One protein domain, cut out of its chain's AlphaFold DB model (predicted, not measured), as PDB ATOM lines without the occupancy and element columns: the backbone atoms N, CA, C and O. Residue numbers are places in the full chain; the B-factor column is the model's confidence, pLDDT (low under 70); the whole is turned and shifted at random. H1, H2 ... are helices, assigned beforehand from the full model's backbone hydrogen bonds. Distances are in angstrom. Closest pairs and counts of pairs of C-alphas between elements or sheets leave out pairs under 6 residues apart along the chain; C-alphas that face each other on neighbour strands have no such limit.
ATOM      1  N   LEU A   2      42.422 -52.105  23.921       61.53
ATOM      2  CA  LEU A   2      41.077 -51.627  23.518       61.53
ATOM      3  C   LEU A   2      40.907 -50.081  23.576       61.53
ATOM      4  O   LEU A   2      39.841 -49.600  23.926       61.53
ATOM      5  N   ASP A   3      41.924 -49.285  23.227       55.56
ATOM      6  CA  ASP A   3      41.740 -47.819  23.036       55.56
ATOM      7  C   ASP A   3      41.945 -47.369  21.582       55.56
ATOM      8  O   ASP A   3      41.662 -46.230  21.220       55.56
ATOM      9  N   VAL A   4      42.405 -48.275  20.716       60.50
ATOM     10  CA  VAL A   4      42.661 -47.983  19.299       60.50
ATOM     11  C   VAL A   4      41.450 -48.231  18.396       60.50
ATOM     12  O   VAL A   4      41.454 -47.764  17.269       60.50
ATOM     13  N   GLU A   5      40.391 -48.909  18.850       62.16
ATOM     14  CA  GLU A   5      39.184 -49.132  18.029       62.16
ATOM     15  C   GLU A   5      38.302 -47.874  17.915       62.16
ATOM     16  O   GLU A   5      37.679 -47.629  16.882       62.16
ATOM     17  N   GLY A   6      38.282 -47.018  18.945       60.72
ATOM     18  CA  GLY A   6      37.448 -45.811  18.959       60.72
ATOM     19  C   GLY A   6      37.921 -44.713  18.001       60.72
ATOM     20  O   GLY A   6      37.105 -43.981  17.437       60.72
ATOM     21  N   THR A   7      39.231 -44.616  17.768       59.56
ATOM     22  CA  THR A   7      39.860 -43.563  16.953       59.56
ATOM     23  C   THR A   7      39.601 -43.714  15.455       59.56
ATOM     24  O   THR A   7      39.634 -42.722  14.730       59.56
ATOM     25  N   TYR A   8      39.264 -44.917  14.983       58.53
ATOM     26  CA  TYR A   8      38.998 -45.189  13.565       58.53
ATOM     27  C   TYR A   8      37.512 -45.376  13.239       58.53
ATOM     28  O   TYR A   8      37.174 -45.565  12.070       58.53
ATOM     29  N   LYS A   9      36.612 -45.249  14.223       52.19
ATOM     30  CA  LYS A   9      35.153 -45.399  14.058       52.19
ATOM     31  C   LYS A   9      34.548 -44.462  12.996       52.19
ATOM     32  O   LYS A   9      33.534 -44.785  12.387       52.19
ATOM     33  N   TRP A  10      35.189 -43.318  12.743       56.56
ATOM     34  CA  TRP A  10      34.796 -42.348  11.707       56.56
ATOM     35  C   TRP A  10      35.565 -42.492  10.386       56.56
ATOM     36  O   TRP A  10      35.284 -41.774   9.429       56.56
ATOM     37  N   SER A  11      36.534 -43.407  10.317       60.25
ATOM     38  CA  SER A  11      37.288 -43.687   9.096       60.25
ATOM     39  C   SER A  11      36.473 -44.573   8.150       60.25
ATOM     40  O   SER A  11      35.718 -45.453   8.570       60.25
ATOM     41  N   THR A  12      36.643 -44.368   6.846       57.75
ATOM     42  CA  THR A  12      35.981 -45.160   5.796       57.75
ATOM     43  C   THR A  12      36.294 -46.662   5.872       57.75
ATOM     44  O   THR A  12      35.476 -47.458   5.417       57.75
ATOM     45  N   PHE A  13      37.406 -47.053   6.508       56.94
ATOM     46  CA  PHE A  13      37.836 -48.446   6.705       56.94
ATOM     47  C   PHE A  13      36.998 -49.239   7.728       56.94
ATOM     48  O   PHE A  13      36.804 -50.443   7.555       56.94
ATOM     49  N   TYR A  14      36.469 -48.596   8.779       55.34
ATOM     50  CA  TYR A  14      35.575 -49.271   9.739       55.34
ATOM     51  C   TYR A  14      34.168 -49.436   9.166       55.34
ATOM     52  O   TYR A  14      33.583 -50.513   9.238       55.34
ATOM     53  N   ARG A  15      33.667 -48.404   8.474       54.84
ATOM     54  CA  ARG A  15      32.359 -48.449   7.809       54.84
ATOM     55  C   ARG A  15      32.273 -49.562   6.754       54.84
ATOM     56  O   ARG A  15      31.201 -50.111   6.541       54.84
ATOM     57  N   SER A  16      33.378 -49.922   6.100       58.47
ATOM     58  CA  SER A  16      33.400 -51.040   5.147       58.47
ATOM     59  C   SER A  16      33.450 -52.429   5.797       58.47
ATOM     60  O   SER A  16      33.238 -53.407   5.085       58.47
ATOM     61  N   SER A  17      33.741 -52.523   7.100       57.44
ATOM     62  CA  SER A  17      34.016 -53.787   7.802       57.44
ATOM     63  C   SER A  17      32.925 -54.200   8.798       57.44
ATOM     64  O   SER A  17      32.930 -55.348   9.226       57.44
ATOM     65  N   ASP A  18      31.975 -53.314   9.131       60.25
ATOM     66  CA  ASP A  18      30.818 -53.631   9.983       60.25
ATOM     67  C   ASP A  18      29.799 -54.538   9.252       60.25
ATOM     68  O   ASP A  18      29.104 -54.068   8.339       60.25
ATOM     69  N   PRO A  19      29.637 -55.820   9.653       58.06
ATOM     70  CA  PRO A  19      28.725 -56.766   8.997       58.06
ATOM     71  C   PRO A  19      27.242 -56.456   9.248       58.06
ATOM     72  O   PRO A  19      26.385 -56.875   8.473       58.06
ATOM     73  N   GLU A  20      26.926 -55.722  10.319       59.09
ATOM     74  CA  GLU A  20      25.547 -55.470  10.763       59.09
ATOM     75  C   GLU A  20      24.797 -54.440   9.907       59.09
ATOM     76  O   GLU A  20      23.583 -54.538   9.758       59.09
ATOM     77  N   ASN A  21      25.494 -53.458   9.322       62.59
ATOM     78  CA  ASN A  21      24.848 -52.332   8.633       62.59
ATOM     79  C   ASN A  21      25.172 -52.214   7.131       62.59
ATOM     80  O   ASN A  21      24.714 -51.272   6.487       62.59
ATOM     81  N   ASN A  22      25.940 -53.148   6.546       62.28
ATOM     82  CA  ASN A  22      26.215 -53.220   5.097       62.28
ATOM     83  C   ASN A  22      26.650 -51.887   4.440       62.28
ATOM     84  O   ASN A  22      26.411 -51.649   3.255       62.28
ATOM     85  N   TYR A  23      27.341 -51.006   5.170       66.44
ATOM     86  CA  TYR A  23      27.729 -49.696   4.635       66.44
ATOM     87  C   TYR A  23      28.758 -49.778   3.489       66.44
ATOM     88  O   TYR A  23      28.946 -48.794   2.771       66.44
ATOM     89  N   LYS A  24      29.391 -50.944   3.279       67.19
ATOM     90  CA  LYS A  24      30.293 -51.223   2.147       67.19
ATOM     91  C   LYS A  24      29.581 -51.059   0.793       67.19
ATOM     92  O   LYS A  24      30.110 -50.403  -0.104       67.19
ATOM     93  N   TRP A  25      28.351 -51.567   0.664       75.38
ATOM     94  CA  TRP A  25      27.582 -51.594  -0.590       75.38
ATOM     95  C   TRP A  25      26.255 -50.840  -0.463       75.38
ATOM     96  O   TRP A  25      25.170 -51.392  -0.619       75.38
ATOM     97  N   THR A  26      26.339 -49.539  -0.195       83.69
ATOM     98  CA  THR A  26      25.187 -48.635  -0.323       83.69
ATOM     99  C   THR A  26      25.007 -48.208  -1.781       83.69
ATOM    100  O   THR A  26      25.930 -48.322  -2.591       83.69
ATOM    101  N   TYR A  27      23.836 -47.676  -2.140       81.56
ATOM    102  CA  TYR A  27      23.590 -47.175  -3.499       81.56
ATOM    103  C   TYR A  27      24.630 -46.124  -3.927       81.56
ATOM    104  O   TYR A  27      25.190 -46.205  -5.018       81.56
ATOM    105  N   ALA A  28      24.954 -45.186  -3.031       83.81
ATOM    106  CA  ALA A  28      25.940 -44.142  -3.292       83.81
ATOM    107  C   ALA A  28      27.360 -44.707  -3.477       83.81
ATOM    108  O   ALA A  28      28.047 -44.319  -4.423       83.81
ATOM    109  N   SER A  29      27.796 -45.647  -2.623       82.56
ATOM    110  CA  SER A  29      29.131 -46.252  -2.747       82.56
ATOM    111  C   SER A  29      29.251 -47.157  -3.976       82.56
ATOM    112  O   SER A  29      30.281 -47.141  -4.645       82.56
ATOM    113  N   SER A  30      28.181 -47.873  -4.333       85.94
ATOM    114  CA  SER A  30      28.124 -48.729  -5.527       85.94
ATOM    115  C   SER A  30      28.144 -47.909  -6.817       85.94
ATOM    116  O   SER A  30      28.869 -48.244  -7.751       85.94
ATOM    117  N   PHE A  31      27.400 -46.799  -6.862       86.75
ATOM    118  CA  PHE A  31      27.432 -45.869  -7.991       86.75
ATOM    119  C   PHE A  31      28.813 -45.225  -8.149       86.75
ATOM    120  O   PHE A  31      29.351 -45.177  -9.254       86.75
ATOM    121  N   PHE A  32      29.429 -44.793  -7.045       85.56
ATOM    122  CA  PHE A  32      30.786 -44.250  -7.060       85.56
ATOM    123  C   PHE A  32      31.821 -45.287  -7.525       85.56
ATOM    124  O   PHE A  32      32.702 -44.972  -8.323       85.56
ATOM    125  N   PHE A  33      31.693 -46.544  -7.091       85.44
ATOM    126  CA  PHE A  33      32.510 -47.648  -7.595       85.44
ATOM    127  C   PHE A  33      32.333 -47.838  -9.111       85.44
ATOM    128  O   PHE A  33      33.326 -47.844  -9.838       85.44
ATOM    129  N   ALA A  34      31.095 -47.904  -9.610       86.25
ATOM    130  CA  ALA A  34      30.810 -48.048 -11.039       86.25
ATOM    131  C   ALA A  34      31.358 -46.876 -11.874       86.25
ATOM    132  O   ALA A  34      31.899 -47.093 -12.960       86.25
ATOM    133  N   MET A  35      31.278 -45.648 -11.349       86.50
ATOM    134  CA  MET A  35      31.862 -44.459 -11.972       86.50
ATOM    135  C   MET A  35      33.386 -44.570 -12.072       86.50
ATOM    136  O   MET A  35      33.932 -44.310 -13.136       86.50
ATOM    137  N   ASN A  36      34.066 -45.025 -11.015       86.50
ATOM    138  CA  ASN A  36      35.524 -45.205 -11.013       86.50
ATOM    139  C   ASN A  36      36.005 -46.322 -11.946       86.50
ATOM    140  O   ASN A  36      37.111 -46.231 -12.482       86.50
ATOM    141  N   VAL A  37      35.200 -47.375 -12.126       86.56
ATOM    142  CA  VAL A  37      35.453 -48.415 -13.134       86.56
ATOM    143  C   VAL A  37      35.303 -47.820 -14.533       86.56
ATOM    144  O   VAL A  37      36.185 -47.983 -15.371       86.56
ATOM    145  N   TYR A  38      34.222 -47.071 -14.767       84.19
ATOM    146  CA  TYR A  38      33.949 -46.382 -16.030       84.19
ATOM    147  C   TYR A  38      35.034 -45.358 -16.411       84.19
ATOM    148  O   TYR A  38      35.442 -45.307 -17.570       84.19
ATOM    149  N   THR A  39      35.529 -44.561 -15.458       84.31
ATOM    150  CA  THR A  39      36.590 -43.563 -15.687       84.31
ATOM    151  C   THR A  39      37.996 -44.151 -15.643       84.31
ATOM    152  O   THR A  39      38.964 -43.416 -15.830       84.31
ATOM    153  N   THR A  40      38.142 -45.455 -15.381       85.69
ATOM    154  CA  THR A  40      39.430 -46.145 -15.180       85.69
ATOM    155  C   THR A  40      40.309 -45.552 -14.066       85.69
ATOM    156  O   THR A  40      41.505 -45.818 -14.012       85.69
ATOM    157  N   THR A  41      39.736 -44.764 -13.147       88.62
ATOM    158  CA  THR A  41      40.477 -44.164 -12.023       88.62
ATOM    159  C   THR A  41      40.869 -45.218 -10.991       88.62
ATOM    160  O   THR A  41      41.991 -45.207 -10.498       88.62
ATOM    161  N   GLY A  42      39.943 -46.130 -10.670       80.00
ATOM    162  CA  GLY A  42      40.241 -47.347  -9.912       80.00
ATOM    163  C   GLY A  42      40.916 -47.153  -8.545       80.00
ATOM    164  O   GLY A  42      41.917 -47.805  -8.280       80.00
ATOM    165  N   TYR A  43      40.363 -46.330  -7.643       78.88
ATOM    166  CA  TYR A  43      40.945 -46.090  -6.305       78.88
ATOM    167  C   TYR A  43      41.168 -47.348  -5.436       78.88
ATOM    168  O   TYR A  43      41.887 -47.277  -4.444       78.88
ATOM    169  N   GLY A  44      40.517 -48.476  -5.737       71.44
ATOM    170  CA  GLY A  44      40.726 -49.750  -5.033       71.44
ATOM    171  C   GLY A  44      40.139 -49.844  -3.616       71.44
ATOM    172  O   GLY A  44      40.232 -50.895  -2.997       71.44
ATOM    173  N   SER A  45      39.496 -48.789  -3.102       68.50
ATOM    174  CA  SER A  45      38.928 -48.770  -1.741       68.50
ATOM    175  C   SER A  45      37.753 -49.736  -1.534       68.50
ATOM    176  O   SER A  45      37.481 -50.121  -0.400       68.50
ATOM    177  N   ILE A  46      37.021 -50.081  -2.594       71.50
ATOM    178  CA  ILE A  46      35.893 -51.019  -2.576       71.50
ATOM    179  C   ILE A  46      36.032 -51.857  -3.845       71.50
ATOM    180  O   ILE A  46      36.117 -51.292  -4.932       71.50
ATOM    181  N   ALA A  47      36.092 -53.179  -3.710       77.25
ATOM    182  CA  ALA A  47      36.215 -54.108  -4.827       77.25
ATOM    183  C   ALA A  47      35.334 -55.347  -4.591       77.25
ATOM    184  O   ALA A  47      35.114 -55.729  -3.436       77.25
ATOM    185  N   PRO A  48      34.804 -55.977  -5.655       77.25
ATOM    186  CA  PRO A  48      34.081 -57.232  -5.526       77.25
ATOM    187  C   PRO A  48      35.041 -58.350  -5.098       77.25
ATOM    188  O   PRO A  48      35.981 -58.703  -5.810       77.25
TER     189      PRO A  48
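Overview. This is residues 2 to 48 of the 127 residues of the protein "Ion_trans_2 domain-containing protein" of Strongylus vulgaris (UniProt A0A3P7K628). There is little regular structure here: one helix, H2, lies at one end, with residues 39 to 48 folding back beside it, and a winding strand-free stretch holding the tiny helix H1 leads away to the other end. Residues 6 to 11 and 17 to 22 stand free. The printed part has 47 residues with two named helices, H1 then H2, and no named strand; the class is all helix, on only 16 residues. It is loose, with a radius of gyration of the C-alphas of 12.6 A and spans of 40 by 20 by 15 A.

Along the chain. Find C-alpha 12 at (35.981, -45.160, 5.796), where H1, residues 12 to 15, begins. H2, residues 27 to 38, runs 16.3 A from C-alpha 27 at (23.590, -47.175, -3.499) to C-alpha 38 at (33.949, -46.382, -16.030).

Arrangement. H1 and H2 are apart. In H2 every O i to N i+4 pair is within hydrogen-bond range; H1 is too short for one.

Size, cuts and confidence. Leu 2 and Tyr 38 have the C-alphas farthest apart, 40.5 A. The link H1 to H2, 11 residues, is long. The printed part has no cut. Look for pLDDT under 70 at residues 2 to 24 and 45.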